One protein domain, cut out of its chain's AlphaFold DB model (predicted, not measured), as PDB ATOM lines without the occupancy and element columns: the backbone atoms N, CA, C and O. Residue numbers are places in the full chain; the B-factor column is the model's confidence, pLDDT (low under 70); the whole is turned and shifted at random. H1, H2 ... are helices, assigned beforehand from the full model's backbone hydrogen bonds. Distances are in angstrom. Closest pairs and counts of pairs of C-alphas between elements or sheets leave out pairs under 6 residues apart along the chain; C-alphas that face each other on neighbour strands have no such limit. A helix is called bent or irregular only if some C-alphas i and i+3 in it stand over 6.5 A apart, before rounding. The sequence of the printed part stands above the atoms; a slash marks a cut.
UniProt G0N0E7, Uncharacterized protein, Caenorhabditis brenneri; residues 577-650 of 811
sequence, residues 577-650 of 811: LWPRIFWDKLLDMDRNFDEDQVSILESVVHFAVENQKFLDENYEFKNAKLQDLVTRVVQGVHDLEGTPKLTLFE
ATOM      1  N   LEU A 577      26.369 -51.594  38.101       89.31
ATOM      2  CA  LEU A 577      24.964 -51.290  38.354       89.31
ATOM      3  C   LEU A 577      24.368 -50.381  37.281       89.31
ATOM      4  O   LEU A 577      23.306 -50.706  36.755       89.31
ATOM      5  N   TRP A 578      25.025 -49.265  36.951       90.00
ATOM      6  CA  TRP A 578      24.425 -48.251  36.079       90.00
ATOM      7  C   TRP A 578      23.958 -48.798  34.725       90.00
ATOM      8  O   TRP A 578      22.827 -48.474  34.356       90.00
ATOM      9  N   PRO A 579      24.699 -49.682  34.022       88.56
ATOM     10  CA  PRO A 579      24.247 -50.105  32.707       88.56
ATOM     11  C   PRO A 579      23.021 -51.004  32.771       88.56
ATOM     12  O   PRO A 579      22.101 -50.861  31.972       88.56
ATOM     13  N   ARG A 580      22.969 -51.892  33.772       88.06
ATOM     14  CA  ARG A 580      21.798 -52.732  34.021       88.06
ATOM     15  C   ARG A 580      20.575 -51.879  34.355       88.06
ATOM     16  O   ARG A 580      19.514 -52.106  33.794       88.06
ATOM     17  N   ILE A 581      20.727 -50.895  35.241       91.06
ATOM     18  CA  ILE A 581      19.625 -50.013  35.650       91.06
ATOM     19  C   ILE A 581      19.100 -49.193  34.468       91.06
ATOM     20  O   ILE A 581      17.892 -49.006  34.336       91.06
ATOM     21  N   PHE A 582      19.990 -48.723  33.595       90.94
ATOM     22  CA  PHE A 582      19.612 -47.956  32.411       90.94
ATOM     23  C   PHE A 582      18.884 -48.840  31.402       90.94
ATOM     24  O   PHE A 582      17.836 -48.451  30.894       90.94
ATOM     25  N   TRP A 583      19.387 -50.055  31.178       87.56
ATOM     26  CA  TRP A 583      18.741 -51.037  30.313       87.56
ATOM     27  C   TRP A 583      17.344 -51.422  30.808       87.56
ATOM     28  O   TRP A 583      16.379 -51.367  30.049       87.56
ATOM     29  N   ASP A 584      17.212 -51.727  32.102       88.94
ATOM     30  CA  ASP A 584      15.924 -52.042  32.722       88.94
ATOM     31  C   ASP A 584      14.933 -50.874  32.554       88.94
ATOM     32  O   ASP A 584      13.750 -51.101  32.293       88.94
ATOM     33  N   LYS A 585      15.417 -49.623  32.628       89.88
ATOM     34  CA  LYS A 585      14.593 -48.433  32.388       89.88
ATOM     35  C   LYS A 585      14.175 -48.285  30.924       89.88
ATOM     36  O   LYS A 585      13.015 -47.968  30.673       89.88
ATOM     37  N   LEU A 586      15.066 -48.531  29.965       88.44
ATOM     38  CA  LEU A 586      14.719 -48.508  28.540       88.44
ATOM     39  C   LEU A 586      13.650 -49.561  28.212       88.44
ATOM     40  O   LEU A 586      12.658 -49.239  27.566       88.44
ATOM     41  N   LEU A 587      13.793 -50.787  28.730       88.12
ATOM     42  CA  LEU A 587      12.802 -51.857  28.551       88.12
ATOM     43  C   LEU A 587      11.457 -51.561  29.228       88.12
ATOM     44  O   LEU A 587      10.405 -51.990  28.753       88.12
ATOM     45  N   ASP A 588      11.469 -50.882  30.374       88.88
ATOM     46  CA  ASP A 588      10.247 -50.412  31.025       88.88
ATOM     47  C   ASP A 588       9.527 -49.370  30.164       88.88
ATOM     48  O   ASP A 588       8.340 -49.524  29.895       88.88
ATOM     49  N   MET A 589      10.258 -48.387  29.638       84.81
ATOM     50  CA  MET A 589       9.708 -47.316  28.799       84.81
ATOM     51  C   MET A 589       9.246 -47.802  27.422       84.81
ATOM     52  O   MET A 589       8.285 -47.265  26.875       84.81
ATOM     53  N   ASP A 590       9.880 -48.841  26.876       89.25
ATOM     54  CA  ASP A 590       9.415 -49.498  25.652       89.25
ATOM     55  C   ASP A 590       8.027 -50.132  25.835       89.25
ATOM     56  O   ASP A 590       7.197 -50.147  24.926       89.25
ATOM     57  N   ARG A 591       7.746 -50.625  27.046       90.19
ATOM     58  CA  ARG A 591       6.441 -51.198  27.403       90.19
ATOM     59  C   ARG A 591       5.438 -50.131  27.835       90.19
ATOM     60  O   ARG A 591       4.284 -50.194  27.430       90.19
ATOM     61  N   ASN A 592       5.880 -49.173  28.646       87.25
ATOM     62  CA  ASN A 592       5.062 -48.180  29.334       87.25
ATOM     63  C   ASN A 592       5.707 -46.794  29.201       87.25
ATOM     64  O   ASN A 592       6.379 -46.315  30.113       87.25
ATOM     65  N   PHE A 593       5.533 -46.157  28.045       84.12
ATOM     66  CA  PHE A 593       6.140 -44.853  27.793       84.12
ATOM     67  C   PHE A 593       5.469 -43.758  28.627       84.12
ATOM     68  O   PHE A 593       4.272 -43.513  28.488       84.12
ATOM     69  N   ASP A 594       6.267 -43.095  29.457       82.56
ATOM     70  CA  ASP A 594       5.865 -41.988  30.324       82.56
ATOM     71  C   ASP A 594       6.451 -40.660  29.814       82.56
ATOM     72  O   ASP A 594       7.668 -40.454  29.819       82.56
ATOM     73  N   GLU A 595       5.585 -39.752  29.359       78.81
ATOM     74  CA  GLU A 595       5.997 -38.436  28.852       78.81
ATOM     75  C   GLU A 595       6.619 -37.549  29.943       78.81
ATOM     76  O   GLU A 595       7.485 -36.728  29.640       78.81
ATOM     77  N   ASP A 596       6.278 -37.769  31.214       80.44
ATOM     78  CA  ASP A 596       6.815 -36.976  32.324       80.44
ATOM     79  C   ASP A 596       8.287 -37.319  32.630       80.44
ATOM     80  O   ASP A 596       8.974 -36.578  33.338       80.44
ATOM     81  N   GLN A 597       8.813 -38.424  32.083       78.56
ATOM     82  CA  GLN A 597      10.194 -38.882  32.300       78.56
ATOM     83  C   GLN A 597      11.125 -38.667  31.105       78.56
ATOM     84  O   GLN A 597      12.255 -39.167  31.109       78.56
ATOM     85  N   VAL A 598      10.697 -37.896  30.102       74.62
ATOM     86  CA  VAL A 598      11.458 -37.676  28.860       74.62
ATOM     87  C   VAL A 598      12.861 -37.114  29.120       74.62
ATOM     88  O   VAL A 598      13.810 -37.575  28.501       74.62
ATOM     89  N   SER A 599      13.051 -36.223  30.100       73.88
ATOM     90  CA  SER A 599      14.382 -35.656  30.395       73.88
ATOM     91  C   SER A 599      15.383 -36.683  30.945       73.88
ATOM     92  O   SER A 599      16.582 -36.634  30.656       73.88
ATOM     93  N   ILE A 600      14.902 -37.620  31.768       79.62
ATOM     94  CA  ILE A 600      15.722 -38.724  32.286       79.62
ATOM     95  C   ILE A 600      15.997 -39.701  31.146       79.62
ATOM     96  O   ILE A 600      17.128 -40.154  30.991       79.62
ATOM     97  N   LEU A 601      14.978 -39.980  30.331       82.25
ATOM     98  CA  LEU A 601      15.069 -40.870  29.184       82.25
ATOM     99  C   LEU A 601      16.095 -40.382  28.153       82.25
ATOM    100  O   LEU A 601      16.921 -41.178  27.722       82.25
ATOM    101  N   GLU A 602      16.103 -39.092  27.815       81.88
ATOM    102  CA  GLU A 602      17.107 -38.468  26.942       81.88
ATOM    103  C   GLU A 602      18.528 -38.727  27.447       81.88
ATOM    104  O   GLU A 602      19.393 -39.159  26.687       81.88
ATOM    105  N   SER A 603      18.754 -38.535  28.751       84.19
ATOM    106  CA  SER A 603      20.061 -38.784  29.370       84.19
ATOM    107  C   SER A 603      20.433 -40.271  29.309       84.19
ATOM    108  O   SER A 603      21.555 -40.617  28.949       84.19
ATOM    109  N   VAL A 604      19.487 -41.170  29.613       85.62
ATOM    110  CA  VAL A 604      19.695 -42.627  29.543       85.62
ATOM    111  C   VAL A 604      20.052 -43.070  28.124       85.62
ATOM    112  O   VAL A 604      21.013 -43.815  27.957       85.62
ATOM    113  N   VAL A 605      19.307 -42.605  27.116       83.38
ATOM    114  CA  VAL A 605      19.549 -42.923  25.702       83.38
ATOM    115  C   VAL A 605      20.914 -42.401  25.267       83.38
ATOM    116  O   VAL A 605      21.689 -43.162  24.698       83.38
ATOM    117  N   HIS A 606      21.250 -41.150  25.598       83.44
ATOM    118  CA  HIS A 606      22.556 -40.564  25.292       83.44
ATOM    119  C   HIS A 606      23.704 -41.422  25.829       83.44
ATOM    120  O   HIS A 606      24.568 -41.863  25.072       83.44
ATOM    121  N   PHE A 607      23.681 -41.742  27.126       83.94
ATOM    122  CA  PHE A 607      24.738 -42.541  27.740       83.94
ATOM    123  C   PHE A 607      24.763 -43.994  27.252       83.94
ATOM    124  O   PHE A 607      25.837 -44.599  27.227       83.94
ATOM    125  N   ALA A 608      23.616 -44.561  26.873       79.56
ATOM    126  CA  ALA A 608      23.536 -45.905  26.310       79.56
ATOM    127  C   ALA A 608      24.111 -45.977  24.884       79.56
ATOM    128  O   ALA A 608      24.752 -46.972  24.558       79.56
ATOM    129  N   VAL A 609      23.933 -44.930  24.068       75.44
ATOM    130  CA  VAL A 609      24.506 -44.823  22.713       75.44
ATOM    131  C   VAL A 609      26.013 -44.556  22.769       75.44
ATOM    132  O   VAL A 609      26.784 -45.247  22.106       75.44
ATOM    133  N   GLU A 610      26.463 -43.608  23.600       75.44
ATOM    134  CA  GLU A 610      27.897 -43.317  23.773       75.44
ATOM    135  C   GLU A 610      28.678 -44.536  24.277       75.44
ATOM    136  O   GLU A 610      29.807 -44.799  23.856       75.44
ATOM    137  N   ASN A 611      28.073 -45.316  25.173       71.38
ATOM    138  CA  ASN A 611      28.640 -46.576  25.615       71.38
ATOM    139  C   ASN A 611      28.174 -47.702  24.684       71.38
ATOM    140  O   ASN A 611      27.320 -48.497  25.073       71.38
ATOM    141  N   GLN A 612      28.819 -47.808  23.512       57.84
ATOM    142  CA  GLN A 612      28.631 -48.776  22.398       57.84
ATOM    143  C   GLN A 612      28.510 -50.278  22.772       57.84
ATOM    144  O   GLN A 612      28.481 -51.150  21.910       57.84
ATOM    145  N   LYS A 613      28.488 -50.627  24.058       58.09
ATOM    146  CA  LYS A 613      28.294 -51.979  24.588       58.09
ATOM    147  C   LYS A 613      26.834 -52.314  24.914       58.09
ATOM    148  O   LYS A 613      26.572 -53.474  25.221       58.09
ATOM    149  N   PHE A 614      25.921 -51.336  24.923       62.00
ATOM    150  CA  PHE A 614      24.562 -51.511  25.468       62.00
ATOM    151  C   PHE A 614      23.433 -51.444  24.439       62.00
ATOM    152  O   PHE A 614      22.409 -52.085  24.647       62.00
ATOM    153  N   LEU A 615      23.613 -50.719  23.337       64.44
ATOM    154  CA  LEU A 615      22.675 -50.672  22.218       64.44
ATOM    155  C   LEU A 615      23.426 -51.092  20.957       64.44
ATOM    156  O   LEU A 615      24.348 -50.401  20.532       64.44
ATOM    157  N   ASP A 616      23.055 -52.244  20.398       63.06
ATOM    158  CA  ASP A 616      23.410 -52.581  19.018       63.06
ATOM    159  C   ASP A 616      22.735 -51.537  18.117       63.06
ATOM    160  O   ASP A 616      21.572 -51.194  18.350       63.06
ATOM    161  N   GLU A 617      23.438 -51.035  17.103       59.22
ATOM    162  CA  GLU A 617      22.891 -50.084  16.122       59.22
ATOM    163  C   GLU A 617      21.604 -50.613  15.458       59.22
ATOM    164  O   GLU A 617      20.810 -49.838  14.928       59.22
ATOM    165  N   ASN A 618      21.366 -51.927  15.541       64.56
ATOM    166  CA  ASN A 618      20.207 -52.625  14.994       64.56
ATOM    167  C   ASN A 618      19.096 -52.941  16.017       64.56
ATOM    168  O   ASN A 618      18.166 -53.681  15.691       64.56
ATOM    169  N   TYR A 619      19.182 -52.466  17.265       75.69
ATOM    170  CA  TYR A 619      18.138 -52.735  18.256       75.69
ATOM    171  C   TYR A 619      16.890 -51.875  18.001       75.69
ATOM    172  O   TYR A 619      16.935 -50.650  18.119       75.69
ATOM    173  N   GLU A 620      15.762 -52.520  17.693       82.38
ATOM    174  CA  GLU A 620      14.472 -51.856  17.470       82.38
ATOM    175  C   GLU A 620      13.576 -51.922  18.715       82.38
ATOM    176  O   GLU A 620      13.166 -52.993  19.175       82.38
ATOM    177  N   PHE A 621      13.229 -50.749  19.239       86.75
ATOM    178  CA  PHE A 621      12.224 -50.565  20.277       86.75
ATOM    179  C   PHE A 621      10.814 -50.653  19.682       86.75
ATOM    180  O   PHE A 621      10.522 -50.101  18.619       86.75
ATOM    181  N   LYS A 622       9.902 -51.328  20.390       89.00
ATOM    182  CA  LYS A 622       8.493 -51.459  19.980       89.00
ATOM    183  C   LYS A 622       7.755 -50.130  20.065       89.00
ATOM    184  O   LYS A 622       6.799 -49.897  19.323       89.00
ATOM    185  N   ASN A 623       8.155 -49.273  20.996       89.12
ATOM    186  CA  ASN A 623       7.566 -47.965  21.173       89.12
ATOM    187  C   ASN A 623       8.129 -46.971  20.153       89.12
ATOM    188  O   ASN A 623       9.293 -46.583  20.221       89.12
ATOM    189  N   ALA A 624       7.270 -46.486  19.255       87.62
ATOM    190  CA  ALA A 624       7.665 -45.559  18.197       87.62
ATOM    191  C   ALA A 624       8.277 -44.241  18.715       87.62
ATOM    192  O   ALA A 624       9.164 -43.698  18.065       87.62
ATOM    193  N   LYS A 625       7.850 -43.732  19.884       86.69
ATOM    194  CA  LYS A 625       8.409 -42.498  20.471       86.69
ATOM    195  C   LYS A 625       9.813 -42.723  21.031       86.69
ATOM    196  O   LYS A 625      10.683 -41.873  20.863       86.69
ATOM    197  N   LEU A 626      10.040 -43.865  21.679       85.69
ATOM    198  CA  LEU A 626      11.369 -44.256  22.150       85.69
ATOM    199  C   LEU A 626      12.312 -44.526  20.973       85.69
ATOM    200  O   LEU A 626      13.442 -44.046  20.982       85.69
ATOM    201  N   GLN A 627      11.830 -45.232  19.948       87.31
ATOM    202  CA  GLN A 627      12.597 -45.500  18.734       87.31
ATOM    203  C   GLN A 627      12.995 -44.202  18.020       87.31
ATOM    204  O   GLN A 627      14.147 -44.052  17.618       87.31
ATOM    205  N   ASP A 628      12.070 -43.247  17.902       85.25
ATOM    206  CA  ASP A 628      12.347 -41.917  17.355       85.25
ATOM    207  C   ASP A 628      13.420 -41.173  18.167       85.25
ATOM    208  O   ASP A 628      14.365 -40.631  17.595       85.25
ATOM    209  N   LEU A 629      13.335 -41.203  19.501       81.25
ATOM    210  CA  LEU A 629      14.327 -40.570  20.372       81.25
ATOM    211  C   LEU A 629      15.727 -41.184  20.207       81.25
ATOM    212  O   LEU A 629      16.704 -40.452  20.057       81.25
ATOM    213  N   VAL A 630      15.828 -42.516  20.202       82.25
ATOM    214  CA  VAL A 630      17.093 -43.238  19.982       82.25
ATOM    215  C   VAL A 630      17.671 -42.894  18.613       82.25
ATOM    216  O   VAL A 630      18.845 -42.545  18.512       82.25
ATOM    217  N   THR A 631      16.832 -42.906  17.575       82.00
ATOM    218  CA  THR A 631      17.231 -42.569  16.203       82.00
ATOM    219  C   THR A 631      17.777 -41.143  16.118       82.00
ATOM    220  O   THR A 631      18.832 -40.934  15.524       82.00
ATOM    221  N   ARG A 632      17.121 -40.169  16.764       77.94
ATOM    222  CA  ARG A 632      17.584 -38.771  16.804       77.94
ATOM    223  C   ARG A 632      18.952 -38.616  17.469       77.94
ATOM    224  O   ARG A 632      19.787 -37.876  16.951       77.94
ATOM    225  N   VAL A 633      19.192 -39.321  18.578       76.19
ATOM    226  CA  VAL A 633      20.484 -39.298  19.287       76.19
ATOM    227  C   VAL A 633      21.588 -39.955  18.452       76.19
ATOM    228  O   VAL A 633      22.662 -39.376  18.314       76.19
ATOM    229  N   VAL A 634      21.325 -41.117  17.842       74.88
ATOM    230  CA  VAL A 634      22.294 -41.836  16.987       74.88
ATOM    231  C   VAL A 634      22.659 -41.034  15.736       74.88
ATOM    232  O   VAL A 634      23.826 -40.969  15.359       74.88
ATOM    233  N   GLN A 635      21.680 -40.390  15.098       72.44
ATOM    234  CA  GLN A 635      21.895 -39.582  13.892       72.44
ATOM    235  C   GLN A 635      22.569 -38.229  14.170       72.44
ATOM    236  O   GLN A 635      22.813 -37.471  13.232       72.44
ATOM    237  N   GLY A 636      22.861 -37.906  15.437       65.06
ATOM    238  CA  GLY A 636      23.481 -36.638  15.814       65.06
ATOM    239  C   GLY A 636      22.640 -35.424  15.415       65.06
ATOM    240  O   GLY A 636      23.194 -34.367  15.120       65.06
ATOM    241  N   VAL A 637      21.309 -35.569  15.348       58.72
ATOM    242  CA  VAL A 637      20.417 -34.479  14.933       58.72
ATOM    243  C   VAL A 637      20.472 -33.384  15.999       58.72
ATOM    244  O   VAL A 637      19.931 -33.523  17.095       58.72
ATOM    245  N   HIS A 638      21.146 -32.289  15.650       47.44
ATOM    246  CA  HIS A 638      21.495 -31.151  16.505       47.44
ATOM    247  C   HIS A 638      20.306 -30.297  17.007       47.44
ATOM    248  O   HIS A 638      20.537 -29.254  17.612       47.44
ATOM    249  N   ASP A 639      19.058 -30.725  16.785       47.38
ATOM    250  CA  ASP A 639      17.840 -29.996  17.188       47.38
ATOM    251  C   ASP A 639      17.297 -30.402  18.573       47.38
ATOM    252  O   ASP A 639      16.374 -29.774  19.093       47.38
ATOM    253  N   LEU A 640      17.867 -31.430  19.211       51.34
ATOM    254  CA  LEU A 640      17.799 -31.562  20.670       51.34
ATOM    255  C   LEU A 640      18.842 -30.607  21.264       51.34
ATOM    256  O   LEU A 640      19.874 -30.382  20.642       51.34
ATOM    257  N   GLU A 641      18.646 -30.095  22.480       48.97
ATOM    258  CA  GLU A 641      19.629 -29.276  23.223       48.97
ATOM    259  C   GLU A 641      20.954 -30.029  23.552       48.97
ATOM    260  O   GLU A 641      21.579 -29.767  24.573       48.97
ATOM    261  N   GLY A 642      21.378 -30.989  22.718       49.84
ATOM    262  CA  GLY A 642      22.739 -31.435  22.396       49.84
ATOM    263  C   GLY A 642      23.571 -32.077  23.497       49.84
ATOM    264  O   GLY A 642      24.579 -32.709  23.208       49.84
ATOM    265  N   THR A 643      23.180 -31.924  24.752       60.69
ATOM    266  CA  THR A 643      23.934 -32.359  25.918       60.69
ATOM    267  C   THR A 643      22.970 -32.917  26.957       60.69
ATOM    268  O   THR A 643      21.921 -32.313  27.207       60.69
ATOM    269  N   PRO A 644      23.277 -34.076  27.563       69.56
ATOM    270  CA  PRO A 644      22.429 -34.647  28.593       69.56
ATOM    271  C   PRO A 644      22.327 -33.659  29.762       69.56
ATOM    272  O   PRO A 644      23.334 -33.165  30.270       69.56
ATOM    273  N   LYS A 645      21.092 -33.363  30.193       75.56
ATOM    274  CA  LYS A 645      20.817 -32.412  31.290       75.56
ATOM    275  C   LYS A 645      21.364 -32.894  32.635       75.56
ATOM    276  O   LYS A 645      21.552 -32.092  33.547       75.56
ATOM    277  N   LEU A 646      21.588 -34.201  32.756       78.31
ATOM    278  CA  LEU A 646      22.137 -34.872  33.924       78.31
ATOM    279  C   LEU A 646      23.432 -35.588  33.548       78.31
ATOM    280  O   LEU A 646      23.550 -36.153  32.464       78.31
ATOM    281  N   THR A 647      24.387 -35.622  34.471       83.62
ATOM    282  CA  THR A 647      25.566 -36.486  34.331       83.62
ATOM    283  C   THR A 647      25.186 -37.965  34.458       83.62
ATOM    284  O   THR A 647      24.173 -38.308  35.068       83.62
ATOM    285  N   LEU A 648      26.045 -38.869  33.965       86.75
ATOM    286  CA  LEU A 648      25.847 -40.323  34.077       86.75
ATOM    287  C   LEU A 648      25.527 -40.755  35.517       86.75
ATOM    288  O   LEU A 648      24.624 -41.558  35.761       86.75
ATOM    289  N   PHE A 649      26.271 -40.209  36.484       88.00
ATOM    290  CA  PHE A 649      26.084 -40.534  37.890       88.00
ATOM    291  C   PHE A 649      24.768 -39.972  38.443       88.00
ATOM    292  O   PHE A 649      24.064 -40.673  39.164       88.00
ATOM    293  N   GLU A 650      24.383 -38.754  38.068       86.31
ATOM    294  CA  GLU A 650      23.109 -38.150  38.479       86.31
ATOM    295  C   GLU A 650      21.899 -38.899  37.913       86.31
ATOM    296  O   GLU A 650      20.949 -39.177  38.647       86.31
TER     297      GLU A 650
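AT A GLANCE: This is residues 577 to 650 of the 811 residues of an uncharacterized protein of Caenorhabditis brenneri (UniProt G0N0E7). Three helices make a small rounded body: H2 lies in the middle and packs on H1 on one flank and on H3 on another, while H1 and H3 come near each other at the last part of H1 and the first part of H3, open like a V. A long loop, residues 611 to 623, leads from H2 to H3, and a tail with no named element, residues 635 to 650, runs along the outside after H3. The printed part has 74 residues, with three named helices in the order H1, H2, H3 and no named strand; its class is all helix, with 42 of the 74 residues in the named helices. It is compact, with a radius of gyration of the C-alphas of 11.3 A, and it spans 27 by 27 by 27 A.

IN THESE COORDINATES: H1 takes residues 577 to 591 and is 21.5 A long from first to last C-alpha; C-alpha 577 is at (24.964, -51.290, 38.354). H2 takes residues 595 to 610, the longest helix by residues, and is 23.0 A long; C-alpha 595 is at (5.997, -38.436, 28.852). H2 is irregular, with C-alphas 596 and 599 being 7.9 A apart, and it has a kink of 34 degrees near residue 602. H3 takes residues 624 to 634 and is 15.1 A long; C-alpha 634 is at (22.294, -41.836, 16.987).

HOW THE PARTS SIT: H1 and H2 touch, H2 with residues 601 to 608 alone, and the closest C-alphas are those of Phe 582 and Val 604, 6.1 A apart. They run opposite ways at a steep tilt of 51 degrees. H2 and H3 touch, H2 with residues 602 to 609 alone, and the closest C-alphas are those of Val 605 and Val 630, 6.2 A apart. They run the same way at a steep tilt of 39 degrees. H1 and H3 are close but not clearly touching, with the closest C-alphas, those of Asp 590 and Leu 626, 6.6 A apart; they run opposite ways at a steep tilt of 42 degrees. In H1 and H3 every O i to N i+4 pair is within hydrogen-bond range; in H2, 10 of 12 are.

THE WHOLE: The two C-alphas farthest apart are those of Leu 577 and Asp 639, at 30.9 A, while the first and last printed C-alphas are 13.3 A apart. The printed part has no cut. The link from H1 to H2 is tight, with 3 residues, and that from H2 to H3 is long, with 13. The mean pLDDT of the printed part is 78.0; the residues under 70 are 612 to 618 and 636 to 644.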